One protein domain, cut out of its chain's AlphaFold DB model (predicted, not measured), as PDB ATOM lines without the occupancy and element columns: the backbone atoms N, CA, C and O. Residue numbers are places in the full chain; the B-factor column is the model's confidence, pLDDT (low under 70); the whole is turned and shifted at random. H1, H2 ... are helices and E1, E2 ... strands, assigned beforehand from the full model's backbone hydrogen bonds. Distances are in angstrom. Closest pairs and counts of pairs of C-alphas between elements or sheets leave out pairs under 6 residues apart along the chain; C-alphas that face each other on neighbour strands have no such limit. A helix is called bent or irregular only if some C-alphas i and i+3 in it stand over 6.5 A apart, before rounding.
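Overview. This is residues 343 to 531 of the 548 residues of an uncharacterized protein of Stenotrophomonas ginsengisoli (UniProt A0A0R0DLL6). Two lobes follow each other along one long axis, joined by two strands of chain, residues 418 to 421 and 476 to 479. The larger lobe is a strongly twisted sheet of E2, E3, E4, E7, E8 and E10 with H5 slanting over it, H2 along E2 and E3, and the small ribbon E1 and E9 with H1; in the smaller lobe H3 and H4 pack on the hairpin E5 and E6. The printed part has 189 residues with five named helices and ten named strands, which follow one another along the chain as E1, E2, H1, E3, H2, E4, H3, H4, E5, E6, H5, E7, E8, E9 and E10; the large sheet is branched and mixed, with E2 parallel to its neighbours E3 and E4, and E10 antiparallel to its neighbours E4, E7 and E8, and the class is mixed, helices and strands. The whole is loose, with a radius of gyration of the C-alphas of 21.2 A, and elongated, spanning 66 by 34 by 31 A.

Arrangement. E1, residues 349 to 351, is antiparallel to E9, residues 513 to 515, with N 350 and O 514 3.0 A apart. E2, residues 362 to 367, H1, residues 373 to 378, and E3, residues 384 to 388, form a strand-helix-strand unit, two parallel neighbour strands with a helix between, its crossover right-handed; N 364 and O 384 are 2.8 A apart. H1 is irregular, but only just, with C-alphas 374 and 377 6.8 A apart, and only grazes the sheet. H2, residues 396 to 407, is on the sheet at a height of 9.4 A. E4, residues 411 to 417, is parallel to E2, on the other side of it from E3, with N 365 and O 413 2.8 A apart. H3, residues 422 to 436, and H4, residues 443 to 454, are near each other. E5, residues 460 to 464, and E6, residues 471 to 475, are a hairpin, with N 463 and O 472 2.8 A apart. The closest C-alphas of H3 and E6 are those of Asn 431 and Gln 472, 5.9 A; of H4 and E5, those of Ala 452 and Ala 460, 5.7 A. H5, residues 480 to 497, is on the large sheet at a height of 9.5 A, over E4 and E10, residues 522 to 529, and slantwise to the strands, at 47 degrees to E4 on the local plane. E10 is antiparallel to E4, N 414 and O 525 2.8 A apart, and on its other side to E7, residues 501 to 503, N 502 and O 528 2.9 A apart, and E8, residues 509 to 511, N 511 and O 522 2.8 A apart. In H2, H3, H4 and H5 every O i to N i+4 pair is within hydrogen-bond range; in H1 0 of 2 are, beside 2 of 3 O i to N i+3 pairs.

Along the chain. E1 begins at C-alpha 349, (52.455, -13.719, -3.190). H5 measures 25.7 A, H3 21.3 A, E4 20.3 A and E10 22.2 A, which ends at C-alpha 529, (54.799, 13.029, -22.505).

Size, cuts and confidence. The two C-alphas farthest apart, those of Gly 397 and Asp 442, are 66.4 A apart. The printed part has no cut and no long link. Its mean pLDDT is 88.6; residues 456 to 457, 466 to 468, 477 to 480 and 531 are under 70.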
ATOM      1  N   ALA A 343      45.781 -22.799  -6.424       89.75
ATOM      2  CA  ALA A 343      46.467 -23.865  -5.705       89.75
ATOM      3  C   ALA A 343      47.556 -23.290  -4.784       89.75
ATOM      4  O   ALA A 343      48.216 -22.297  -5.104       89.75
ATOM      5  N   TRP A 344      47.766 -23.940  -3.641       92.62
ATOM      6  CA  TRP A 344      48.706 -23.461  -2.635       92.62
ATOM      7  C   TRP A 344      50.165 -23.524  -3.103       92.62
ATOM      8  O   TRP A 344      50.626 -24.545  -3.611       92.62
ATOM      9  N   ALA A 345      50.922 -22.463  -2.833       94.56
ATOM     10  CA  ALA A 345      52.384 -22.461  -2.842       94.56
ATOM     11  C   ALA A 345      52.896 -22.086  -1.445       94.56
ATOM     12  O   ALA A 345      52.122 -21.625  -0.611       94.56
ATOM     13  N   ARG A 346      54.191 -22.283  -1.160       95.31
ATOM     14  CA  ARG A 346      54.757 -21.888   0.144       95.31
ATOM     15  C   ARG A 346      54.607 -20.384   0.386       95.31
ATOM     16  O   ARG A 346      54.217 -19.991   1.479       95.31
ATOM     17  N   GLU A 347      54.897 -19.572  -0.623       94.62
ATOM     18  CA  GLU A 347      54.725 -18.117  -0.601       94.62
ATOM     19  C   GLU A 347      53.329 -17.748  -1.114       94.62
ATOM     20  O   GLU A 347      52.903 -18.253  -2.156       94.62
ATOM     21  N   GLY A 348      52.611 -16.880  -0.391       93.56
ATOM     22  CA  GLY A 348      51.265 -16.455  -0.789       93.56
ATOM     23  C   GLY A 348      51.273 -15.548  -2.016       93.56
ATOM     24  O   GLY A 348      50.429 -15.696  -2.898       93.56
ATOM     25  N   PHE A 349      52.272 -14.668  -2.100       95.69
ATOM     26  CA  PHE A 349      52.455 -13.719  -3.190       95.69
ATOM     27  C   PHE A 349      53.907 -13.705  -3.647       95.69
ATOM     28  O   PHE A 349      54.817 -13.677  -2.821       95.69
ATOM     29  N   ARG A 350      54.118 -13.671  -4.962       95.88
ATOM     30  CA  ARG A 350      55.429 -13.420  -5.571       95.88
ATOM     31  C   ARG A 350      55.256 -12.439  -6.716       95.88
ATOM     32  O   ARG A 350      54.313 -12.563  -7.490       95.88
ATOM     33  N   VAL A 351      56.152 -11.473  -6.850       96.81
ATOM     34  CA  VAL A 351      56.089 -10.477  -7.925       96.81
ATOM     35  C   VAL A 351      57.472 -10.354  -8.537       96.81
ATOM     36  O   VAL A 351      58.438 -10.079  -7.830       96.81
ATOM     37  N   GLN A 352      57.572 -10.558  -9.848       96.31
ATOM     38  CA  GLN A 352      58.786 -10.234 -10.582       96.31
ATOM     39  C   GLN A 352      58.902  -8.712 -10.660       96.31
ATOM     40  O   GLN A 352      58.117  -8.064 -11.350       96.31
ATOM     41  N   ALA A 353      59.854  -8.133  -9.931       92.69
ATOM     42  CA  ALA A 353      60.069  -6.693  -9.954       92.69
ATOM     43  C   ALA A 353      60.612  -6.243 -11.329       92.69
ATOM     44  O   ALA A 353      61.491  -6.910 -11.882       92.69
ATOM     45  N   PRO A 354      60.118  -5.121 -11.884       93.25
ATOM     46  CA  PRO A 354      60.682  -4.523 -13.082       93.25
ATOM     47  C   PRO A 354      62.031  -3.867 -12.773       93.25
ATOM     48  O   PRO A 354      62.284  -3.427 -11.648       93.25
ATOM     49  N   THR A 355      62.853  -3.684 -13.803       89.88
ATOM     50  CA  THR A 355      63.961  -2.728 -13.734       89.88
ATOM     51  C   THR A 355      63.389  -1.312 -13.684       89.88
ATOM     52  O   THR A 355      62.578  -0.927 -14.530       89.88
ATOM     53  N   MET A 356      63.791  -0.543 -12.673       92.50
ATOM     54  CA  MET A 356      63.325   0.822 -12.451       92.50
ATOM     55  C   MET A 356      64.514   1.738 -12.186       92.50
ATOM     56  O   MET A 356      65.147   1.666 -11.130       92.50
ATOM     57  N   ASP A 357      64.781   2.622 -13.142       89.81
ATOM     58  CA  ASP A 357      65.848   3.612 -13.038       89.81
ATOM     59  C   ASP A 357      65.487   4.667 -11.985       89.81
ATOM     60  O   ASP A 357      64.402   5.248 -12.024       89.81
ATOM     61  N   ALA A 358      66.389   4.902 -11.026       94.31
ATOM     62  CA  ALA A 358      66.231   5.871  -9.937       94.31
ATOM     63  C   ALA A 358      64.808   5.876  -9.315       94.31
ATOM     64  O   ALA A 358      64.042   6.824  -9.523       94.31
ATOM     65  N   PRO A 359      64.429   4.864  -8.505       95.62
ATOM     66  CA  PRO A 359      63.072   4.746  -7.959       95.62
ATOM     67  C   PRO A 359      62.565   5.998  -7.225       95.62
ATOM     68  O   PRO A 359      61.412   6.391  -7.377       95.62
ATOM     69  N   GLY A 360      63.445   6.702  -6.502       96.25
ATOM     70  CA  GLY A 360      63.132   7.975  -5.835       96.25
ATOM     71  C   GLY A 360      62.799   9.146  -6.773       96.25
ATOM     72  O   GLY A 360      62.353  10.188  -6.304       96.25
ATOM     73  N   GLN A 361      62.987   8.978  -8.083       96.75
ATOM     74  CA  GLN A 361      62.654   9.919  -9.158       96.75
ATOM     75  C   GLN A 361      61.640   9.327 -10.149       96.75
ATOM     76  O   GLN A 361      61.430   9.894 -11.221       96.75
ATOM     77  N   SER A 362      60.994   8.215  -9.780       97.19
ATOM     78  CA  SER A 362      60.037   7.499 -10.620       97.19
ATOM     79  C   SER A 362      58.585   7.656 -10.155       97.19
ATOM     80  O   SER A 362      58.308   7.727  -8.949       97.19
ATOM     81  N   VAL A 363      57.661   7.658 -11.118       97.12
ATOM     82  CA  VAL A 363      56.215   7.463 -10.929       97.12
ATOM     83  C   VAL A 363      55.744   6.256 -11.740       97.12
ATOM     84  O   VAL A 363      56.219   6.011 -12.849       97.12
ATOM     85  N   VAL A 364      54.802   5.507 -11.180       97.12
ATOM     86  CA  VAL A 364      54.196   4.319 -11.773       97.12
ATOM     87  C   VAL A 364      52.689   4.515 -11.842       97.12
ATOM     88  O   VAL A 364      52.024   4.688 -10.817       97.12
ATOM     89  N   LEU A 365      52.153   4.466 -13.055       97.00
ATOM     90  CA  LEU A 365      50.735   4.579 -13.350       97.00
ATOM     91  C   LEU A 365      50.127   3.176 -13.430       97.00
ATOM     92  O   LEU A 365      50.481   2.389 -14.302       97.00
ATOM     93  N   LEU A 366      49.233   2.845 -12.505       96.38
ATOM     94  CA  LEU A 366      48.432   1.626 -12.536       96.38
ATOM     95  C   LEU A 366      47.236   1.916 -13.441       96.38
ATOM     96  O   LEU A 366      46.317   2.624 -13.023       96.38
ATOM     97  N   VAL A 367      47.286   1.431 -14.680       95.06
ATOM     98  CA  VAL A 367      46.321   1.798 -15.721       95.06
ATOM     99  C   VAL A 367      45.210   0.755 -15.810       95.06
ATOM    100  O   VAL A 367      45.480  -0.445 -15.885       95.06
ATOM    101  N   GLY A 368      43.962   1.220 -15.853       90.06
ATOM    102  CA  GLY A 368      42.792   0.372 -16.078       90.06
ATOM    103  C   GLY A 368      42.049  -0.035 -14.803       90.06
ATOM    104  O   GLY A 368      42.348   0.408 -13.692       90.06
ATOM    105  N   GLY A 369      41.017  -0.863 -14.985       83.12
ATOM    106  CA  GLY A 369      40.104  -1.292 -13.916       83.12
ATOM    107  C   GLY A 369      40.527  -2.552 -13.155       83.12
ATOM    108  O   GLY A 369      39.947  -2.847 -12.112       83.12
ATOM    109  N   GLU A 370      41.522  -3.290 -13.649       85.94
ATOM    110  CA  GLU A 370      42.000  -4.516 -13.002       85.94
ATOM    111  C   GLU A 370      42.721  -4.204 -11.672       85.94
ATOM    112  O   GLU A 370      43.454  -3.212 -11.575       85.94
ATOM    113  N   PRO A 371      42.569  -5.039 -10.626       87.56
ATOM    114  CA  PRO A 371      43.163  -4.793  -9.318       87.56
ATOM    115  C   PRO A 371      44.676  -5.049  -9.353       87.56
ATOM    116  O   PRO A 371      45.163  -6.120  -9.007       87.56
ATOM    117  N   GLN A 372      45.447  -4.043  -9.759       90.31
ATOM    118  CA  GLN A 372      46.907  -4.135  -9.867       90.31
ATOM    119  C   GLN A 372      47.646  -3.829  -8.546       90.31
ATOM    120  O   GLN A 372      48.807  -4.199  -8.372       90.31
ATOM    121  N   ALA A 373      46.970  -3.176  -7.593       92.31
ATOM    122  CA  ALA A 373      47.584  -2.591  -6.396       92.31
ATOM    123  C   ALA A 373      48.227  -3.604  -5.430       92.31
ATOM    124  O   ALA A 373      49.143  -3.238  -4.699       92.31
ATOM    125  N   TRP A 374      47.812  -4.875  -5.450       92.44
ATOM    126  CA  TRP A 374      48.394  -5.914  -4.585       92.44
ATOM    127  C   TRP A 374      49.880  -6.181  -4.874       92.44
ATOM    128  O   TRP A 374      50.575  -6.729  -4.022       92.44
ATOM    129  N   ARG A 375      50.387  -5.772  -6.048       94.94
ATOM    130  CA  ARG A 375      51.808  -5.892  -6.411       94.94
ATOM    131  C   ARG A 375      52.681  -4.821  -5.763       94.94
ATOM    132  O   ARG A 375      53.862  -5.061  -5.545       94.94
ATOM    133  N   VAL A 376      52.114  -3.658  -5.440       94.94
ATOM    134  CA  VAL A 376      52.849  -2.471  -4.964       94.94
ATOM    135  C   VAL A 376      53.719  -2.736  -3.725       94.94
ATOM    136  O   VAL A 376      54.854  -2.265  -3.724       94.94
ATOM    137  N   PRO A 377      53.289  -3.517  -2.709       93.75
ATOM    138  CA  PRO A 377      54.137  -3.843  -1.559       93.75
ATOM    139  C   PRO A 377      55.444  -4.580  -1.898       93.75
ATOM    140  O   PRO A 377      56.358  -4.589  -1.079       93.75
ATOM    141  N   PHE A 378      55.541  -5.189  -3.085       94.75
ATOM    142  CA  PHE A 378      56.713  -5.939  -3.561       94.75
ATOM    143  C   PHE A 378      57.588  -5.134  -4.532       94.75
ATOM    144  O   PHE A 378      58.542  -5.665  -5.099       94.75
ATOM    145  N   LEU A 379      57.255  -3.862  -4.751       95.44
ATOM    146  CA  LEU A 379      57.965  -2.957  -5.648       95.44
ATOM    147  C   LEU A 379      58.708  -1.872  -4.847       95.44
ATOM    148  O   LEU A 379      58.433  -1.681  -3.659       95.44
ATOM    149  N   PRO A 380      59.661  -1.140  -5.455       95.44
ATOM    150  CA  PRO A 380      60.440  -0.129  -4.744       95.44
ATOM    151  C   PRO A 380      59.566   0.928  -4.051       95.44
ATOM    152  O   PRO A 380      58.825   1.665  -4.704       95.44
ATOM    153  N   ALA A 381      59.701   1.053  -2.727       94.88
ATOM    154  CA  ALA A 381      58.905   1.974  -1.908       94.88
ATOM    155  C   ALA A 381      59.204   3.467  -2.165       94.88
ATOM    156  O   ALA A 381      58.394   4.327  -1.832       94.88
ATOM    157  N   ALA A 382      60.361   3.788  -2.759       95.81
ATOM    158  CA  ALA A 382      60.754   5.166  -3.074       95.81
ATOM    159  C   ALA A 382      60.013   5.759  -4.295       95.81
ATOM    160  O   ALA A 382      59.981   6.986  -4.473       95.81
ATOM    161  N   ALA A 383      59.416   4.901  -5.131       96.56
ATOM    162  CA  ALA A 383      58.599   5.313  -6.266       96.56
ATOM    163  C   ALA A 383      57.198   5.752  -5.824       96.56
ATOM    164  O   ALA A 383      56.693   5.357  -4.771       96.56
ATOM    165  N   ARG A 384      56.549   6.586  -6.640       96.00
ATOM    166  CA  ARG A 384      55.151   6.984  -6.430       96.00
ATOM    167  C   ARG A 384      54.231   6.135  -7.297       96.00
ATOM    168  O   ARG A 384      54.485   6.000  -8.485       96.00
ATOM    169  N   TYR A 385      53.154   5.610  -6.719       96.19
ATOM    170  CA  TYR A 385      52.179   4.765  -7.415       96.19
ATOM    171  C   TYR A 385      50.829   5.474  -7.475       96.19
ATOM    172  O   TYR A 385      50.297   5.890  -6.444       96.19
ATOM    173  N   VAL A 386      50.268   5.603  -8.674       95.38
ATOM    174  CA  VAL A 386      49.026   6.345  -8.926       95.38
ATOM    175  C   VAL A 386      48.119   5.492  -9.803       95.38
ATOM    176  O   VAL A 386      48.583   4.909 -10.771       95.38
ATOM    177  N   GLY A 387      46.838   5.374  -9.451       94.94
ATOM    178  CA  GLY A 387      45.874   4.679 -10.313       94.94
ATOM    179  C   GLY A 387      45.314   5.659 -11.332       94.94
ATOM    180  O   GLY A 387      45.019   6.779 -10.946       94.94
ATOM    181  N   VAL A 388      45.177   5.267 -12.591       94.75
ATOM    182  CA  VAL A 388      44.618   6.125 -13.645       94.75
ATOM    183  C   VAL A 388      43.758   5.303 -14.583       94.75
ATOM    184  O   VAL A 388      43.995   4.107 -14.768       94.75
ATOM    185  N   ALA A 389      42.769   5.945 -15.202       92.06
ATOM    186  CA  ALA A 389      41.895   5.291 -16.171       92.06
ATOM    187  C   ALA A 389      41.196   4.039 -15.601       92.06
ATOM    188  O   ALA A 389      40.948   3.072 -16.318       92.06
ATOM    189  N   GLY A 390      40.909   4.062 -14.298       89.69
ATOM    190  CA  GLY A 390      40.226   2.982 -13.595       89.69
ATOM    191  C   GLY A 390      38.728   3.233 -13.447       89.69
ATOM    192  O   GLY A 390      38.138   4.074 -14.118       89.69
ATOM    193  N   THR A 391      38.110   2.520 -12.507       88.12
ATOM    194  CA  THR A 391      36.689   2.689 -12.140       88.12
ATOM    195  C   THR A 391      36.445   3.835 -11.153       88.12
ATOM    196  O   THR A 391      35.315   4.054 -10.720       88.12
ATOM    197  N   PHE A 392      37.501   4.543 -10.749       91.75
ATOM    198  CA  PHE A 392      37.397   5.646  -9.805       91.75
ATOM    199  C   PHE A 392      36.713   6.844 -10.491       91.75
ATOM    200  O   PHE A 392      37.052   7.148 -11.634       91.75
ATOM    201  N   PRO A 393      35.763   7.534  -9.836       92.56
ATOM    202  CA  PRO A 393      35.091   8.702 -10.403       92.56
ATOM    203  C   PRO A 393      36.008   9.933 -10.362       92.56
ATOM    204  O   PRO A 393      35.865  10.814  -9.515       92.56
ATOM    205  N   GLU A 394      36.976   9.967 -11.272       93.62
ATOM    206  CA  GLU A 394      37.977  11.028 -11.405       93.62
ATOM    207  C   GLU A 394      37.312  12.397 -11.663       93.62
ATOM    208  O   GLU A 394      36.433  12.532 -12.513       93.62
ATOM    209  N   SER A 395      37.742  13.430 -10.933       94.88
ATOM    210  CA  SER A 395      37.404  14.835 -11.200       94.88
ATOM    211  C   SER A 395      38.526  15.543 -11.966       94.88
ATOM    212  O   SER A 395      39.620  15.006 -12.152       94.88
ATOM    213  N   GLU A 396      38.310  16.807 -12.329       93.94
ATOM    214  CA  GLU A 396      39.391  17.650 -12.844       93.94
ATOM    215  C   GLU A 396      40.525  17.840 -11.825       93.94
ATOM    216  O   GLU A 396      41.697  17.721 -12.174       93.94
ATOM    217  N   GLY A 397      40.189  18.023 -10.543       94.94
ATOM    218  CA  GLY A 397      41.186  18.101  -9.474       94.94
ATOM    219  C   GLY A 397      42.022  16.823  -9.354       94.94
ATOM    220  O   GLY A 397      43.221  16.896  -9.088       94.94
ATOM    221  N   TYR A 398      41.430  15.652  -9.624       95.50
ATOM    222  CA  TYR A 398      42.186  14.401  -9.719       95.50
ATOM    223  C   TYR A 398      43.223  14.459 -10.836       95.50
ATOM    224  O   TYR A 398      44.401  14.201 -10.596       95.50
ATOM    225  N   ARG A 399      42.805  14.845 -12.048       94.62
ATOM    226  CA  ARG A 399      43.691  14.929 -13.218       94.62
ATOM    227  C   ARG A 399      44.855  15.887 -12.986       94.62
ATOM    228  O   ARG A 399      45.997  15.534 -13.272       94.62
ATOM    229  N   GLN A 400      44.593  17.043 -12.382       94.62
ATOM    230  CA  GLN A 400      45.626  18.014 -12.013       94.62
ATOM    231  C   GLN A 400      46.597  17.466 -10.958       94.62
ATOM    232  O   GLN A 400      47.811  17.657 -11.075       94.62
ATOM    233  N   ALA A 401      46.095  16.735  -9.957       95.19
ATOM    234  CA  ALA A 401      46.940  16.094  -8.952       95.19
ATOM    235  C   ALA A 401      47.840  15.015  -9.578       95.19
ATOM    236  O   ALA A 401      49.033  14.958  -9.274       95.19
ATOM    237  N   VAL A 402      47.306  14.201 -10.497       95.94
ATOM    238  CA  VAL A 402      48.098  13.222 -11.259       95.94
ATOM    239  C   VAL A 402      49.169  13.927 -12.091       95.94
ATOM    240  O   VAL A 402      50.338  13.556 -11.996       95.94
ATOM    241  N   ALA A 403      48.808  14.970 -12.843       94.81
ATOM    242  CA  ALA A 403      49.750  15.741 -13.654       94.81
ATOM    243  C   ALA A 403      50.889  16.331 -12.805       94.81
ATOM    244  O   ALA A 403      52.057  16.197 -13.163       94.81
ATOM    245  N   THR A 404      50.567  16.890 -11.635       95.62
ATOM    246  CA  THR A 404      51.558  17.408 -10.676       95.62
ATOM    247  C   THR A 404      52.521  16.312 -10.205       95.62
ATOM    248  O   THR A 404      53.736  16.512 -10.191       95.62
ATOM    249  N   ILE A 405      52.008  15.126  -9.852       95.25
ATOM    250  CA  ILE A 405      52.854  13.999  -9.425       95.25
ATOM    251  C   ILE A 405      53.777  13.562 -10.567       95.25
ATOM    252  O   ILE A 405      54.970  13.355 -10.334       95.25
ATOM    253  N   VAL A 406      53.249  13.453 -11.786       95.44
ATOM    254  CA  VAL A 406      54.019  13.057 -12.972       95.44
ATOM    255  C   VAL A 406      55.121  14.075 -13.274       95.44
ATOM    256  O   VAL A 406      56.277  13.688 -13.418       95.44
ATOM    257  N   GLN A 407      54.812  15.373 -13.266       94.38
ATOM    258  CA  GLN A 407      55.789  16.447 -13.492       94.38
ATOM    259  C   GLN A 407      56.877  16.511 -12.410       94.38
ATOM    260  O   GLN A 407      58.008  16.896 -12.692       94.38
ATOM    261  N   SER A 408      56.572  16.097 -11.174       95.00
ATOM    262  CA  SER A 408      57.537  16.096 -10.064       95.00
ATOM    263  C   SER A 408      58.608  14.994 -10.145       95.00
ATOM    264  O   SER A 408      59.500  14.936  -9.296       95.00
ATOM    265  N   ARG A 409      58.511  14.081 -11.119       94.50
ATOM    266  CA  ARG A 409      59.364  12.892 -11.254       94.50
ATOM    267  C   ARG A 409      59.917  12.799 -12.675       94.50
ATOM    268  O   ARG A 409      59.234  13.136 -13.632       94.50
ATOM    269  N   LYS A 410      61.165  12.343 -12.814       94.75
ATOM    270  CA  LYS A 410      61.863  12.282 -14.111       94.75
ATOM    271  C   LYS A 410      61.481  11.064 -14.945       94.75
ATOM    272  O   LYS A 410      61.468  11.150 -16.166       94.75
ATOM    273  N   HIS A 411      61.229   9.931 -14.293       95.81
ATOM    274  CA  HIS A 411      60.969   8.662 -14.967       95.81
ATOM    275  C   HIS A 411      59.520   8.236 -14.757       95.81
ATOM    276  O   HIS A 411      59.017   8.250 -13.630       95.81
ATOM    277  N   HIS A 412      58.844   7.849 -15.837       96.31
ATOM    278  CA  HIS A 412      57.432   7.488 -15.818       96.31
ATOM    279  C   HIS A 412      57.243   6.086 -16.385       96.31
ATOM    280  O   HIS A 412      57.771   5.754 -17.448       96.31
ATOM    281  N   TYR A 413      56.478   5.269 -15.673       97.44
ATOM    282  CA  TYR A 413      56.177   3.897 -16.059       97.44
ATOM    283  C   TYR A 413      54.678   3.632 -15.971       97.44
ATOM    284  O   TYR A 413      53.979   4.246 -15.163       97.44
ATOM    285  N   ALA A 414      54.194   2.684 -16.764       96.75
ATOM    286  CA  ALA A 414      52.836   2.173 -16.713       96.75
ATOM    287  C   ALA A 414      52.842   0.681 -16.374       96.75
ATOM    288  O   ALA A 414      53.598  -0.105 -16.948       96.75
ATOM    289  N   MET A 415      51.966   0.310 -15.447       96.25
ATOM    290  CA  MET A 415      51.622  -1.057 -15.088       96.25
ATOM    291  C   MET A 415      50.262  -1.380 -15.705       96.25
ATOM    292  O   MET A 415      49.262  -0.755 -15.344       96.25
ATOM    293  N   LEU A 416      50.239  -2.349 -16.620       94.62
ATOM    294  CA  LEU A 416      49.045  -2.755 -17.363       94.62
ATOM    295  C   LEU A 416      48.683  -4.213 -17.051       94.62
ATOM    296  O   LEU A 416      49.583  -5.021 -16.785       94.62
ATOM    297  N   PRO A 417      47.400  -4.599 -17.138       90.56
ATOM    298  CA  PRO A 417      47.041  -6.010 -17.157       90.56
ATOM    299  C   PRO A 417      47.676  -6.730 -18.358       90.56
ATOM    300  O   PRO A 417      47.925  -6.149 -19.421       90.56
ATOM    301  N   ALA A 418      47.940  -8.022 -18.184       88.50
ATOM    302  CA  ALA A 418      48.224  -8.926 -19.288       88.50
ATOM    303  C   ALA A 418      47.205 -10.077 -19.264       88.50
ATOM    304  O   ALA A 418      46.777 -10.493 -18.182       88.50
ATOM    305  N   PRO A 419      46.809 -10.602 -20.435       80.62
ATOM    306  CA  PRO A 419      45.893 -11.725 -20.516       80.62
ATOM    307  C   PRO A 419      46.494 -12.943 -19.809       80.62
ATOM    308  O   PRO A 419      47.625 -13.345 -20.076       80.62
ATOM    309  N   GLN A 420      45.722 -13.537 -18.902       79.06
ATOM    310  CA  GLN A 420      46.106 -14.763 -18.214       79.06
ATOM    311  C   GLN A 420      45.732 -15.982 -19.061       79.06
ATOM    312  O   GLN A 420      44.570 -16.139 -19.450       79.06
ATOM    313  N   ASP A 421      46.673 -16.905 -19.269       73.69
ATOM    314  CA  ASP A 421      46.410 -18.158 -19.981       73.69
ATOM    315  C   ASP A 421      45.734 -19.222 -19.097       73.69
ATOM    316  O   ASP A 421      46.239 -20.322 -18.847       73.69
ATOM    317  N   LYS A 422      44.536 -18.898 -18.602       72.50
ATOM    318  CA  LYS A 422      43.740 -19.839 -17.799       72.50
ATOM    319  C   LYS A 422      43.367 -21.093 -18.591       72.50
ATOM    320  O   LYS A 422      43.115 -22.141 -17.994       72.50
ATOM    321  N   GLN A 423      43.290 -20.996 -19.921       75.19
ATOM    322  CA  GLN A 423      42.883 -22.108 -20.769       75.19
ATOM    323  C   GLN A 423      43.987 -23.156 -20.872       75.19
ATOM    324  O   GLN A 423      43.704 -24.327 -20.624       75.19
ATOM    325  N   THR A 424      45.231 -22.766 -21.142       74.88
ATOM    326  CA  THR A 424      46.357 -23.708 -21.160       74.88
ATOM    327  C   THR A 424      46.568 -24.338 -19.792       74.88
ATOM    328  O   THR A 424      46.686 -25.557 -19.708       74.88
ATOM    329  N   ALA A 425      46.489 -23.565 -18.703       73.44
ATOM    330  CA  ALA A 425      46.569 -24.120 -17.348       73.44
ATOM    331  C   ALA A 425      45.451 -25.147 -17.072       73.44
ATOM    332  O   ALA A 425      45.689 -26.227 -16.521       73.44
ATOM    333  N   ARG A 426      44.213 -24.856 -17.502       78.56
ATOM    334  CA  ARG A 426      43.082 -25.789 -17.397       78.56
ATOM    335  C   ARG A 426      43.315 -27.061 -18.212       78.56
ATOM    336  O   ARG A 426      43.055 -28.144 -17.690       78.56
ATOM    337  N   LEU A 427      43.775 -26.941 -19.456       82.81
ATOM    338  CA  LEU A 427      44.051 -28.087 -20.325       82.81
ATOM    339  C   LEU A 427      45.227 -28.915 -19.805       82.81
ATOM    340  O   LEU A 427      45.127 -30.135 -19.800       82.81
ATOM    341  N   GLY A 428      46.261 -28.284 -19.244       82.31
ATOM    342  CA  GLY A 428      47.365 -28.962 -18.565       82.31
ATOM    343  C   GLY A 428      46.893 -29.859 -17.419       82.31
ATOM    344  O   GLY A 428      47.294 -31.018 -17.342       82.31
ATOM    345  N   ARG A 429      45.957 -29.387 -16.578       81.25
ATOM    346  CA  ARG A 429      45.347 -30.231 -15.530       81.25
ATOM    347  C   ARG A 429      44.584 -31.420 -16.110       81.25
ATOM    348  O   ARG A 429      44.702 -32.528 -15.592       81.25
ATOM    349  N   ILE A 430      43.807 -31.204 -17.172       84.88
ATOM    350  CA  ILE A 430      43.065 -32.283 -17.845       84.88
ATOM    351  C   ILE A 430      44.041 -33.293 -18.456       84.88
ATOM    352  O   ILE A 430      43.829 -34.491 -18.307       84.88
ATOM    353  N   ASN A 431      45.131 -32.829 -19.067       88.12
ATOM    354  CA  ASN A 431      46.180 -33.682 -19.618       88.12
ATOM    355  C   ASN A 431      46.891 -34.490 -18.527       88.12
ATOM    356  O   ASN A 431      47.172 -35.663 -18.746       88.12
ATOM    357  N   GLY A 432      47.120 -33.914 -17.342       85.94
ATOM    358  CA  GLY A 432      47.660 -34.639 -16.188       85.94
ATOM    359  C   GLY A 432      46.759 -35.797 -15.747       85.94
ATOM    360  O   GLY A 432      47.234 -36.917 -15.573       85.94
ATOM    361  N   TRP A 433      45.446 -35.563 -15.651       86.12
ATOM    362  CA  TRP A 433      44.469 -36.624 -15.376       86.12
ATOM    363  C   TRP A 433      44.369 -37.641 -16.511       86.12
ATOM    364  O   TRP A 433      44.314 -38.840 -16.254       86.12
ATOM    365  N   ALA A 434      44.376 -37.187 -17.764       86.50
ATOM    366  CA  ALA A 434      44.369 -38.068 -18.922       86.50
ATOM    367  C   ALA A 434      45.604 -38.978 -18.930       86.50
ATOM    368  O   ALA A 434      45.473 -40.170 -19.177       86.50
ATOM    369  N   ALA A 435      46.779 -38.452 -18.579       86.38
ATOM    370  CA  ALA A 435      47.998 -39.237 -18.437       86.38
ATOM    371  C   ALA A 435      47.917 -40.239 -17.276       86.38
ATOM    372  O   ALA A 435      48.248 -41.407 -17.461       86.38
ATOM    373  N   ALA A 436      47.423 -39.818 -16.106       88.12
ATOM    374  CA  ALA A 436      47.255 -40.697 -14.945       88.12
ATOM    375  C   ALA A 436      46.265 -41.849 -15.204       88.12
ATOM    376  O   ALA A 436      46.427 -42.939 -14.663       88.12
ATOM    377  N   LEU A 437      45.259 -41.620 -16.052       87.44
ATOM    378  CA  LEU A 437      44.256 -42.610 -16.454       87.44
ATOM    379  C   LEU A 437      44.646 -43.399 -17.720       87.44
ATOM    380  O   LEU A 437      43.831 -44.172 -18.223       87.44
ATOM    381  N   GLY A 438      45.850 -43.191 -18.268       85.38
ATOM    382  CA  GLY A 438      46.318 -43.857 -19.491       85.38
ATOM    383  C   GLY A 438      45.571 -43.452 -20.770       85.38
ATOM    384  O   GLY A 438      45.657 -44.136 -21.783       85.38
ATOM    385  N   LEU A 439      44.831 -42.341 -20.747       85.25
ATOM    386  CA  LEU A 439      44.071 -41.808 -21.883       85.25
ATOM    387  C   LEU A 439      44.928 -40.988 -22.859       85.25
ATOM    388  O   LEU A 439      44.412 -40.516 -23.864       85.25
ATOM    389  N   ASN A 440      46.216 -40.797 -22.574       87.00
ATOM    390  CA  ASN A 440      47.140 -40.038 -23.418       87.00
ATOM    391  C   ASN A 440      47.910 -40.903 -24.433       87.00
ATOM    392  O   ASN A 440      48.891 -40.415 -24.989       87.00
ATOM    393  N   ARG A 441      47.511 -42.165 -24.632       86.81
ATOM    394  CA  ARG A 441      48.101 -43.118 -25.589       86.81
ATOM    395  C   ARG A 441      47.009 -43.881 -26.340       86.81
ATOM    396  O   ARG A 441      45.895 -44.027 -25.827       86.81
ATOM    397  N   ASP A 442      47.336 -44.381 -27.530       79.56
ATOM    398  CA  ASP A 442      46.513 -45.298 -28.332       79.56
ATOM    399  C   ASP A 442      45.027 -44.866 -28.448       79.56
ATOM    400  O   ASP A 442      44.707 -43.707 -28.728       79.56
ATOM    401  N   GLY A 443      44.080 -45.782 -28.194       76.88
ATOM    402  CA  GLY A 443      42.634 -45.518 -28.217       76.88
ATOM    403  C   GLY A 443      42.155 -44.462 -27.207       76.88
ATOM    404  O   GLY A 443      41.035 -43.957 -27.325       76.88
ATOM    405  N   GLY A 444      42.992 -44.078 -26.237       81.69
ATOM    406  CA  GLY A 444      42.754 -42.942 -25.348       81.69
ATOM    407  C   GLY A 444      42.732 -41.604 -26.093       81.69
ATOM    408  O   GLY A 444      41.872 -40.762 -25.815       81.69
ATOM    409  N   CYS A 445      43.572 -41.449 -27.118       84.19
ATOM    410  CA  CYS A 445      43.637 -40.231 -27.926       84.19
ATOM    411  C   CYS A 445      42.350 -39.988 -28.716       84.19
ATOM    412  O   CYS A 445      41.837 -38.869 -28.741       84.19
ATOM    413  N   GLN A 446      41.742 -41.049 -29.254       84.75
ATOM    414  CA  GLN A 446      40.440 -40.956 -29.921       84.75
ATOM    415  C   GLN A 446      39.326 -40.526 -28.952       84.75
ATOM    416  O   GLN A 446      38.441 -39.747 -29.316       84.75
ATOM    417  N   ARG A 447      39.378 -40.978 -27.690       85.31
ATOM    418  CA  ARG A 447      38.431 -40.544 -26.647       85.31
ATOM    419  C   ARG A 447      38.631 -39.075 -26.277       85.31
ATOM    420  O   ARG A 447      37.641 -38.360 -26.118       85.31
ATOM    421  N   LEU A 448      39.879 -38.610 -26.179       85.31
ATOM    422  CA  LEU A 448      40.195 -37.195 -25.949       85.31
ATOM    423  C   LEU A 448      39.722 -36.310 -27.105       85.31
ATOM    424  O   LEU A 448      39.132 -35.258 -26.863       85.31
ATOM    425  N   GLU A 449      39.893 -36.749 -28.350       86.31
ATOM    426  CA  GLU A 449      39.382 -36.032 -29.521       86.31
ATOM    427  C   GLU A 449      37.856 -35.958 -29.543       86.31
ATOM    428  O   GLU A 449      37.279 -34.920 -29.881       86.31
ATOM    429  N   TRP A 450      37.185 -37.053 -29.185       85.38
ATOM    430  CA  TRP A 450      35.731 -37.080 -29.075       85.38
ATOM    431  C   TRP A 450      35.239 -36.126 -27.979       85.38
ATOM    432  O   TRP A 450      34.305 -35.351 -28.207       85.38
ATOM    433  N   LEU A 451      35.904 -36.116 -26.818       83.94
ATOM    434  CA  LEU A 451      35.614 -35.187 -25.722       83.94
ATOM    435  C   LEU A 451      35.814 -33.731 -26.153       83.94
ATOM    436  O   LEU A 451      34.926 -32.905 -25.931       83.94
ATOM    437  N   ALA A 452      36.927 -33.425 -26.821       84.00
ATOM    438  CA  ALA A 452      37.230 -32.083 -27.310       84.00
ATOM    439  C   ALA A 452      36.175 -31.560 -28.295       84.00
ATOM    440  O   ALA A 452      35.824 -30.380 -28.259       84.00
ATOM    441  N   ARG A 453      35.613 -32.446 -29.128       84.25
ATOM    442  CA  ARG A 453      34.542 -32.111 -30.079       84.25
ATOM    443  C   ARG A 453      33.170 -31.951 -29.419       84.25
ATOM    444  O   ARG A 453      32.391 -31.101 -29.846       84.25
ATOM    445  N   ARG A 454      32.843 -32.763 -28.407       83.94
ATOM    446  CA  ARG A 454      31.474 -32.845 -27.858       83.94
ATOM    447  C   ARG A 454      31.228 -31.944 -26.651       83.94
ATOM    448  O   ARG A 454      30.098 -31.498 -26.445       83.94
ATOM    449  N   VAL A 455      32.262 -31.641 -25.866       79.56
ATOM    450  CA  VAL A 455      32.151 -30.750 -24.706       79.56
ATOM    451  C   VAL A 455      32.146 -29.295 -25.180       79.56
ATOM    452  O   VAL A 455      33.189 -28.668 -25.382       79.56
ATOM    453  N   ARG A 456      30.940 -28.734 -25.343       67.88
ATOM    454  CA  ARG A 456      30.755 -27.303 -25.622       67.88
ATOM    455  C   ARG A 456      31.447 -26.480 -24.528       67.88
ATOM    456  O   ARG A 456      31.113 -26.598 -23.355       67.88
ATOM    457  N   GLY A 457      32.423 -25.659 -24.922       68.25
ATOM    458  CA  GLY A 457      33.182 -24.789 -24.014       68.25
ATOM    459  C   GLY A 457      34.578 -25.283 -23.608       68.25
ATOM    460  O   GLY A 457      35.252 -24.570 -22.866       68.25
ATOM    461  N   LEU A 458      35.050 -26.447 -24.086       73.38
ATOM    462  CA  LEU A 458      36.442 -26.879 -23.856       73.38
ATOM    463  C   LEU A 458      37.451 -26.119 -24.740       73.38
ATOM    464  O   LEU A 458      38.569 -25.866 -24.301       73.38
ATOM    465  N   ARG A 459      37.042 -25.728 -25.961       77.56
ATOM    466  CA  ARG A 459      37.845 -24.960 -26.943       77.56
ATOM    467  C   ARG A 459      39.269 -25.518 -27.158       77.56
ATOM    468  O   ARG A 459      40.216 -24.758 -27.330       77.56
ATOM    469  N   ALA A 460      39.420 -26.839 -27.144       83.38
ATOM    470  CA  ALA A 460      40.708 -27.515 -27.272       83.38
ATOM    471  C   ALA A 460      40.775 -28.373 -28.538       83.38
ATOM    472  O   ALA A 460      39.741 -28.805 -29.053       83.38
ATOM    473  N   VAL A 461      41.991 -28.637 -29.004       85.38
ATOM    474  CA  VAL A 461      42.315 -29.627 -30.038       85.38
ATOM    475  C   VAL A 461      43.337 -30.611 -29.480       85.38
ATOM    476  O   VAL A 461      44.041 -30.295 -28.526       85.38
ATOM    477  N   VAL A 462      43.391 -31.820 -30.029       86.75
ATOM    478  CA  VAL A 462      44.383 -32.820 -29.618       86.75
ATOM    479  C   VAL A 462      45.623 -32.650 -30.490       86.75
ATOM    480  O   VAL A 462      45.531 -32.728 -31.710       86.75
ATOM    481  N   ALA A 463      46.763 -32.393 -29.859       86.25
ATOM    482  CA  ALA A 463      48.073 -32.406 -30.489       86.25
ATOM    483  C   ALA A 463      48.771 -33.732 -30.172       86.25
ATOM    484  O   ALA A 463      48.728 -34.197 -29.030       86.25
ATOM    485  N   HIS A 464      49.410 -34.320 -31.180       84.81
ATOM    486  CA  HIS A 464      50.207 -35.539 -31.053       84.81
ATOM    487  C   HIS A 464      51.692 -35.183 -30.957       84.81
ATOM    488  O   HIS A 464      52.135 -34.203 -31.557       84.81
ATOM    489  N   ASP A 465      52.444 -35.951 -30.170       81.44
ATOM    490  CA  ASP A 465      53.903 -35.827 -30.073       81.44
ATOM    491  C   ASP A 465      54.572 -36.260 -31.394       81.44
ATOM    492  O   ASP A 465      53.968 -36.976 -32.193       81.44
ATOM    493  N   GLN A 466      55.829 -35.868 -31.625       68.75
ATOM    494  CA  GLN A 466      56.560 -36.131 -32.877       68.75
ATOM    495  C   GLN A 466      56.716 -37.631 -33.204       68.75
ATOM    496  O   GLN A 466      56.998 -37.977 -34.348       68.75
ATOM    497  N   GLY A 467      56.487 -38.519 -32.226       65.62
ATOM    498  CA  GLY A 467      56.451 -39.977 -32.394       65.62
ATOM    499  C   GLY A 467      55.055 -40.613 -32.496       65.62
ATOM    500  O   GLY A 467      54.978 -41.828 -32.603       65.62
ATOM    501  N   GLY A 468      53.951 -39.854 -32.431       66.94
ATOM    502  CA  GLY A 468      52.573 -40.358 -32.607       66.94
ATOM    503  C   GLY A 468      51.972 -41.182 -31.453       66.94
ATOM    504  O   GLY A 468      50.752 -41.277 -31.351       66.94
ATOM    505  N   ASP A 469      52.790 -41.714 -30.543       74.62
ATOM    506  CA  ASP A 469      52.336 -42.585 -29.440       74.62
ATOM    507  C   ASP A 469      51.645 -41.845 -28.284       74.62
ATOM    508  O   ASP A 469      51.033 -42.460 -27.404       74.62
ATOM    509  N   ARG A 470      51.785 -40.517 -28.228       84.19
ATOM    510  CA  ARG A 470      51.245 -39.688 -27.146       84.19
ATOM    511  C   ARG A 470      50.486 -38.494 -27.682       84.19
ATOM    512  O   ARG A 470      50.921 -37.842 -28.626       84.19
ATOM    513  N   CYS A 471      49.402 -38.158 -26.996       87.12
ATOM    514  CA  CYS A 471      48.566 -37.020 -27.337       87.12
ATOM    515  C   CYS A 471      48.212 -36.170 -26.115       87.12
ATOM    516  O   CYS A 471      48.143 -36.651 -24.981       87.12
ATOM    517  N   GLN A 472      47.962 -34.887 -26.357       89.50
ATOM    518  CA  GLN A 472      47.579 -33.923 -25.333       89.50
ATOM    519  C   GLN A 472      46.607 -32.884 -25.888       89.50
ATOM    520  O   GLN A 472      46.649 -32.531 -27.063       89.50
ATOM    521  N   LEU A 473      45.731 -32.362 -25.036       86.75
ATOM    522  CA  LEU A 473      44.857 -31.250 -25.385       86.75
ATOM    523  C   LEU A 473      45.639 -29.937 -25.360       86.75
ATOM    524  O   LEU A 473      46.235 -29.590 -24.342       86.75
ATOM    525  N   VAL A 474      45.570 -29.181 -26.447       85.44
ATOM    526  CA  VAL A 474      46.108 -27.822 -26.566       85.44
ATOM    527  C   VAL A 474      44.982 -26.840 -26.904       85.44
ATOM    528  O   VAL A 474      43.948 -27.252 -27.446       85.44
ATOM    529  N   PRO A 475      45.110 -25.548 -26.556       81.19
ATOM    530  CA  PRO A 475      44.127 -24.546 -26.949       81.19
ATOM    531  C   PRO A 475      43.974 -24.507 -28.470       81.19
ATOM    532  O   PRO A 475      44.953 -24.626 -29.200       81.19
ATOM    533  N   ARG A 476      42.742 -24.329 -28.950       74.56
ATOM    534  CA  ARG A 476      42.468 -24.266 -30.392       74.56
ATOM    535  C   ARG A 476      43.064 -23.021 -31.064       74.56
ATOM    536  O   ARG A 476      43.464 -23.117 -32.216       74.56
ATOM    537  N   ASP A 477      43.168 -21.909 -30.334       66.88
ATOM    538  CA  ASP A 477      43.568 -20.601 -30.865       66.88
ATOM    539  C   ASP A 477      44.722 -20.003 -30.028       66.88
ATOM    540  O   ASP A 477      44.505 -19.170 -29.153       66.88
ATOM    541  N   ALA A 478      45.968 -20.439 -30.245       56.81
ATOM    542  CA  ALA A 478      47.131 -19.894 -29.520       56.81
ATOM    543  C   ALA A 478      47.468 -18.433 -29.911       56.81
ATOM    544  O   ALA A 478      48.043 -17.686 -29.125       56.81
ATOM    545  N   THR A 479      47.047 -17.992 -31.101       54.69
ATOM    546  CA  THR A 479      47.258 -16.641 -31.660       54.69
ATOM    547  C   THR A 479      46.460 -15.527 -30.965       54.69
ATOM    548  O   THR A 479      46.635 -14.354 -31.290       54.69
ATOM    549  N   THR A 480      45.604 -15.837 -29.984       64.75
ATOM    550  CA  THR A 480      44.756 -14.831 -29.320       64.75
ATOM    551  C   THR A 480      45.473 -14.005 -28.256       64.75
ATOM    552  O   THR A 480      45.011 -12.912 -27.939       64.75
ATOM    553  N   GLN A 481      46.576 -14.489 -27.674       73.38
ATOM    554  CA  GLN A 481      47.215 -13.785 -26.554       73.38
ATOM    555  C   GLN A 481      47.963 -12.533 -26.991       73.38
ATOM    556  O   GLN A 481      47.865 -11.511 -26.322       73.38
ATOM    557  N   ASP A 482      48.647 -12.567 -28.132       75.00
ATOM    558  CA  ASP A 482      49.355 -11.401 -28.673       75.00
ATOM    559  C   ASP A 482      48.372 -10.296 -29.049       75.00
ATOM    560  O   ASP A 482      48.544  -9.143 -28.658       75.00
ATOM    561  N   ALA A 483      47.277 -10.673 -29.712       80.69
ATOM    562  CA  ALA A 483      46.185  -9.762 -30.024       80.69
ATOM    563  C   ALA A 483      45.535  -9.187 -28.753       80.69
ATOM    564  O   ALA A 483      45.292  -7.983 -28.686       80.69
ATOM    565  N   ALA A 484      45.302 -10.010 -27.724       80.94
ATOM    566  CA  ALA A 484      44.775  -9.545 -26.441       80.94
ATOM    567  C   ALA A 484      45.752  -8.595 -25.726       80.94
ATOM    568  O   ALA A 484      45.332  -7.571 -25.201       80.94
ATOM    569  N   ARG A 485      47.063  -8.867 -25.768       84.06
ATOM    570  CA  ARG A 485      48.096  -7.972 -25.217       84.06
ATOM    571  C   ARG A 485      48.094  -6.613 -25.906       84.06
ATOM    572  O   ARG A 485      48.127  -5.589 -25.225       84.06
ATOM    573  N   LEU A 486      48.035  -6.601 -27.238       85.44
ATOM    574  CA  LEU A 486      47.940  -5.374 -28.032       85.44
ATOM    575  C   LEU A 486      46.636  -4.618 -27.753       85.44
ATOM    576  O   LEU A 486      46.638  -3.391 -27.690       85.44
ATOM    577  N   HIS A 487      45.535  -5.338 -27.540       87.69
ATOM    578  CA  HIS A 487      44.259  -4.741 -27.161       87.69
ATOM    579  C   HIS A 487      44.333  -4.034 -25.800       87.69
ATOM    580  O   HIS A 487      43.945  -2.871 -25.707       87.69
ATOM    581  N   GLU A 488      44.913  -4.678 -24.780       88.25
ATOM    582  CA  GLU A 488      45.128  -4.062 -23.460       88.25
ATOM    583  C   GLU A 488      46.021  -2.815 -23.546       88.25
ATOM    584  O   GLU A 488      45.726  -1.793 -22.928       88.25
ATOM    585  N   ARG A 489      47.087  -2.853 -24.361       90.81
ATOM    586  CA  ARG A 489      47.952  -1.682 -24.598       90.81
ATOM    587  C   ARG A 489      47.196  -0.531 -25.249       90.81
ATOM    588  O   ARG A 489      47.394   0.610 -24.846       90.81
ATOM    589  N   ARG A 490      46.315  -0.819 -26.211       90.81
ATOM    590  CA  ARG A 490      45.490   0.204 -26.865       90.81
ATOM    591  C   ARG A 490      44.553   0.885 -25.869       90.81
ATOM    592  O   ARG A 490      44.572   2.105 -25.772       90.81
ATOM    593  N   ILE A 491      43.811   0.104 -25.078       90.38
ATOM    594  CA  ILE A 491      42.921   0.637 -24.032       90.38
ATOM    595  C   ILE A 491      43.714   1.488 -23.033       90.38
ATOM    596  O   ILE A 491      43.279   2.573 -22.640       90.38
ATOM    597  N   ALA A 492      44.893   1.015 -22.627       92.31
ATOM    598  CA  ALA A 492      45.769   1.758 -21.737       92.31
ATOM    599  C   ALA A 492      46.280   3.065 -22.363       92.31
ATOM    600  O   ALA A 492      46.306   4.089 -21.680       92.31
ATOM    601  N   GLY A 493      46.646   3.047 -23.648       93.06
ATOM    602  CA  GLY A 493      47.053   4.223 -24.416       93.06
ATOM    603  C   GLY A 493      45.951   5.281 -24.475       93.06
ATOM    604  O   GLY A 493      46.195   6.427 -24.104       93.06
ATOM    605  N   ASP A 494      44.723   4.883 -24.816       91.69
ATOM    606  CA  ASP A 494      43.550   5.771 -24.816       91.69
ATOM    607  C   ASP A 494      43.292   6.355 -23.414       91.69
ATOM    608  O   ASP A 494      42.980   7.537 -23.240       91.69
ATOM    609  N   GLY A 495      43.463   5.525 -22.380       92.00
ATOM    610  CA  GLY A 495      43.354   5.929 -20.984       92.00
ATOM    611  C   GLY A 495      44.377   6.993 -20.582       92.00
ATOM    612  O   GLY A 495      43.996   7.973 -19.939       92.00
ATOM    613  N   LEU A 496      45.640   6.809 -20.974       95.06
ATOM    614  CA  LEU A 496      46.771   7.699 -20.684       95.06
ATOM    615  C   LEU A 496      46.739   8.995 -21.500       95.06
ATOM    616  O   LEU A 496      47.133  10.041 -20.980       95.06
ATOM    617  N   ALA A 497      46.194   8.968 -22.719       93.50
ATOM    618  CA  ALA A 497      46.056  10.157 -23.559       93.50
ATOM    619  C   ALA A 497      45.237  11.263 -22.868       93.50
ATOM    620  O   ALA A 497      45.541  12.447 -23.001       93.50
ATOM    621  N   ARG A 498      44.261  10.891 -22.025       91.06
ATOM    622  CA  ARG A 498      43.480  11.832 -21.190       91.06
ATOM    623  C   ARG A 498      44.312  12.599 -20.156       91.06
ATOM    624  O   ARG A 498      43.823  13.574 -19.592       91.06
ATOM    625  N   TYR A 499      45.538  12.151 -19.911       92.75
ATOM    626  CA  TYR A 499      46.522  12.769 -19.027       92.75
ATOM    627  C   TYR A 499      47.669  13.439 -19.804       92.75
ATOM    628  O   TYR A 499      48.629  13.894 -19.187       92.75
ATOM    629  N   GLY A 500      47.595  13.497 -21.141       93.44
ATOM    630  CA  GLY A 500      48.677  14.009 -21.991       93.44
ATOM    631  C   GLY A 500      49.899  13.087 -22.040       93.44
ATOM    632  O   GLY A 500      51.020  13.552 -22.236       93.44
ATOM    633  N   LEU A 501      49.698  11.786 -21.820       95.62
ATOM    634  CA  LEU A 501      50.751  10.778 -21.749       95.62
ATOM    635  C   LEU A 501      50.549   9.711 -22.823       95.62
ATOM    636  O   LEU A 501      49.418   9.363 -23.155       95.62
ATOM    637  N   ALA A 502      51.648   9.159 -23.328       95.50
ATOM    638  CA  ALA A 502      51.649   8.057 -24.281       95.50
ATOM    639  C   ALA A 502      52.551   6.916 -23.798       95.50
ATOM    640  O   ALA A 502      53.545   7.132 -23.101       95.50
ATOM    641  N   LEU A 503      52.196   5.687 -24.173       95.31
ATOM    642  CA  LEU A 503      53.038   4.517 -23.945       95.31
ATOM    643  C   LEU A 503      54.168   4.490 -24.975       95.31
ATOM    644  O   LEU A 503      53.919   4.610 -26.171       95.31
ATOM    645  N   ASP A 504      55.395   4.260 -24.516       94.75
ATOM    646  CA  ASP A 504      56.471   3.806 -25.392       94.75
ATOM    647  C   ASP A 504      56.290   2.298 -25.620       94.75
ATOM    648  O   ASP A 504      56.736   1.470 -24.821       94.75
ATOM    649  N   GLU A 505      55.584   1.935 -26.693       89.62
ATOM    650  CA  GLU A 505      55.222   0.544 -26.989       89.62
ATOM    651  C   GLU A 505      56.433  -0.386 -27.139       89.62
ATOM    652  O   GLU A 505      56.335  -1.576 -26.824       89.62
ATOM    653  N   GLN A 506      57.576   0.144 -27.586       91.56
ATOM    654  CA  GLN A 506      58.800  -0.636 -27.784       91.56
ATOM    655  C   GLN A 506      59.467  -0.996 -26.454       91.56
ATOM    656  O   GLN A 506      60.142  -2.018 -26.353       91.56
ATOM    657  N   SER A 507      59.238  -0.193 -25.413       94.31
ATOM    658  CA  SER A 507      59.747  -0.457 -24.064       94.31
ATOM    659  C   SER A 507      58.931  -1.486 -23.272       94.31
ATOM    660  O   SER A 507      59.347  -1.891 -22.186       94.31
ATOM    661  N   CYS A 508      57.757  -1.884 -23.772       94.19
ATOM    662  CA  CYS A 508      56.828  -2.729 -23.036       94.19
ATOM    663  C   CYS A 508      57.343  -4.166 -22.876       94.19
ATOM    664  O   CYS A 508      57.381  -4.937 -23.837       94.19
ATOM    665  N   VAL A 509      57.608  -4.567 -21.634       94.19
ATOM    666  CA  VAL A 509      57.975  -5.940 -21.263       94.19
ATOM    667  C   VAL A 509      56.845  -6.627 -20.503       94.19
ATOM    668  O   VAL A 509      56.082  -5.990 -19.777       94.19
ATOM    669  N   GLN A 510      56.733  -7.944 -20.664       92.88
ATOM    670  CA  GLN A 510      55.828  -8.761 -19.862       92.88
ATOM    671  C   GLN A 510      56.568  -9.288 -18.636       92.88
ATOM    672  O   GLN A 510      57.675  -9.811 -18.743       92.88
ATOM    673  N   LEU A 511      55.928  -9.161 -17.482       95.44
ATOM    674  CA  LEU A 511      56.430  -9.622 -16.201       95.44
ATOM    675  C   LEU A 511      55.423 -10.568 -15.568       95.44
ATOM    676  O   LEU A 511      54.220 -10.523 -15.836       95.44
ATOM    677  N   SER A 512      55.939 -11.422 -14.699       95.31
ATOM    678  CA  SER A 512      55.148 -12.444 -14.033       95.31
ATOM    679  C   SER A 512      54.872 -12.047 -12.589       95.31
ATOM    680  O   SER A 512      55.654 -11.365 -11.921       95.31
ATOM    681  N   SER A 513      53.722 -12.457 -12.081       96.38
ATOM    682  CA  SER A 513      53.426 -12.392 -10.654       96.38
ATOM    683  C   SER A 513      52.550 -13.576 -10.289       96.38
ATOM    684  O   SER A 513      51.918 -14.153 -11.167       96.38
ATOM    685  N   TRP A 514      52.531 -13.974  -9.024       94.75
ATOM    686  CA  TRP A 514      51.866 -15.191  -8.589       94.75
ATOM    687  C   TRP A 514      51.061 -14.959  -7.322       94.75
ATOM    688  O   TRP A 514      51.535 -14.298  -6.394       94.75
ATOM    689  N   ILE A 515      49.881 -15.572  -7.285       93.56
ATOM    690  CA  ILE A 515      49.088 -15.794  -6.076       93.56
ATOM    691  C   ILE A 515      49.027 -17.310  -5.891       93.56
ATOM    692  O   ILE A 515      48.454 -18.023  -6.715       93.56
ATOM    693  N   GLY A 516      49.689 -17.823  -4.854       93.62
ATOM    694  CA  GLY A 516      49.952 -19.258  -4.743       93.62
ATOM    695  C   GLY A 516      50.687 -19.790  -5.985       93.62
ATOM    696  O   GLY A 516      51.776 -19.320  -6.328       93.62
ATOM    697  N   GLN A 517      50.100 -20.780  -6.659       91.19
ATOM    698  CA  GLN A 517      50.605 -21.315  -7.933       91.19
ATOM    699  C   GLN A 517      50.017 -20.620  -9.171       91.19
ATOM    700  O   GLN A 517      50.516 -20.840 -10.274       91.19
ATOM    701  N   GLY A 518      48.974 -19.803  -9.014       90.19
ATOM    702  CA  GLY A 518      48.346 -19.093 -10.121       90.19
ATOM    703  C   GLY A 518      49.229 -17.953 -10.606       90.19
ATOM    704  O   GLY A 518      49.618 -17.098  -9.814       90.19
ATOM    705  N   GLU A 519      49.550 -17.933 -11.898       90.88
ATOM    706  CA  GLU A 519      50.300 -16.845 -12.526       90.88
ATOM    707  C   GLU A 519      49.352 -15.745 -13.020       90.88
ATOM    708  O   GLU A 519      48.388 -16.015 -13.731       90.88
ATOM    709  N   TYR A 520      49.663 -14.503 -12.668       92.56
ATOM    710  CA  TYR A 520      48.960 -13.279 -13.036       92.56
ATOM    711  C   TYR A 520      49.938 -12.373 -13.790       92.56
ATOM    712  O   TYR A 520      50.561 -11.493 -13.178       92.56
ATOM    713  N   PRO A 521      50.132 -12.591 -15.100       93.00
ATOM    714  CA  PRO A 521      51.059 -11.789 -15.877       93.00
ATOM    715  C   PRO A 521      50.593 -10.331 -15.930       93.00
ATOM    716  O   PRO A 521      49.412 -10.010 -15.768       93.00
ATOM    717  N   TRP A 522      51.538  -9.432 -16.149       94.81
ATOM    718  CA  TRP A 522      51.296  -8.000 -16.255       94.81
ATOM    719  C   TRP A 522      52.333  -7.370 -17.184       94.81
ATOM    720  O   TRP A 522      53.336  -7.999 -17.523       94.81
ATOM    721  N   GLN A 523      52.074  -6.153 -17.649       95.06
ATOM    722  CA  GLN A 523      52.970  -5.456 -18.570       95.06
ATOM    723  C   GLN A 523      53.559  -4.222 -17.897       95.06
ATOM    724  O   GLN A 523      52.872  -3.519 -17.152       95.06
ATOM    725  N   TRP A 524      54.829  -3.968 -18.189       96.06
ATOM    726  CA  TRP A 524      55.580  -2.812 -17.728       96.06
ATOM    727  C   TRP A 524      56.101  -2.039 -18.926       96.06
ATOM    728  O   TRP A 524      56.878  -2.578 -19.710       96.06
ATOM    729  N   CYS A 525      55.680  -0.790 -19.061       96.19
ATOM    730  CA  CYS A 525      56.063   0.075 -20.171       96.19
ATOM    731  C   CYS A 525      56.610   1.397 -19.637       96.19
ATOM    732  O   CYS A 525      56.150   1.884 -18.601       96.19
ATOM    733  N   ARG A 526      57.547   2.016 -20.353       96.38
ATOM    734  CA  ARG A 526      57.875   3.431 -20.161       96.38
ATOM    735  C   ARG A 526      56.742   4.294 -20.705       96.38
ATOM    736  O   ARG A 526      56.031   3.922 -21.639       96.38
ATOM    737  N   VAL A 527      56.575   5.449 -20.081       96.00
ATOM    738  CA  VAL A 527      55.592   6.459 -20.463       96.00
ATOM    739  C   VAL A 527      56.342   7.716 -20.870       96.00
ATOM    740  O   VAL A 527      57.308   8.109 -20.215       96.00
ATOM    741  N   ILE A 528      55.890   8.336 -21.952       93.56
ATOM    742  CA  ILE A 528      56.422   9.591 -22.473       93.56
ATOM    743  C   ILE A 528      55.327  10.656 -22.464       93.56
ATOM    744  O   ILE A 528      54.138  10.352 -22.587       93.56
ATOM    745  N   ALA A 529      55.721  11.919 -22.312       88.88
ATOM    746  CA  ALA A 529      54.799  13.029 -22.505       88.88
ATOM    747  C   ALA A 529      54.389  13.096 -23.981       88.88
ATOM    748  O   ALA A 529      55.237  12.972 -24.869       88.88
ATOM    749  N   MET A 530      53.100  13.303 -24.251       84.62
ATOM    750  CA  MET A 530      52.663  13.583 -25.614       84.62
ATOM    751  C   MET A 530      53.213  14.948 -26.047       84.62
ATOM    752  O   MET A 530      53.174  15.895 -25.254       84.62
ATOM    753  N   PRO A 531      53.708  15.088 -27.290       66.25
ATOM    754  CA  PRO A 531      54.018  16.404 -27.824       66.25
ATOM    755  C   PRO A 531      52.743  17.250 -27.769       66.25
ATOM    756  O   PRO A 531      51.676  16.790 -28.182       66.25
TER     757      PRO A 531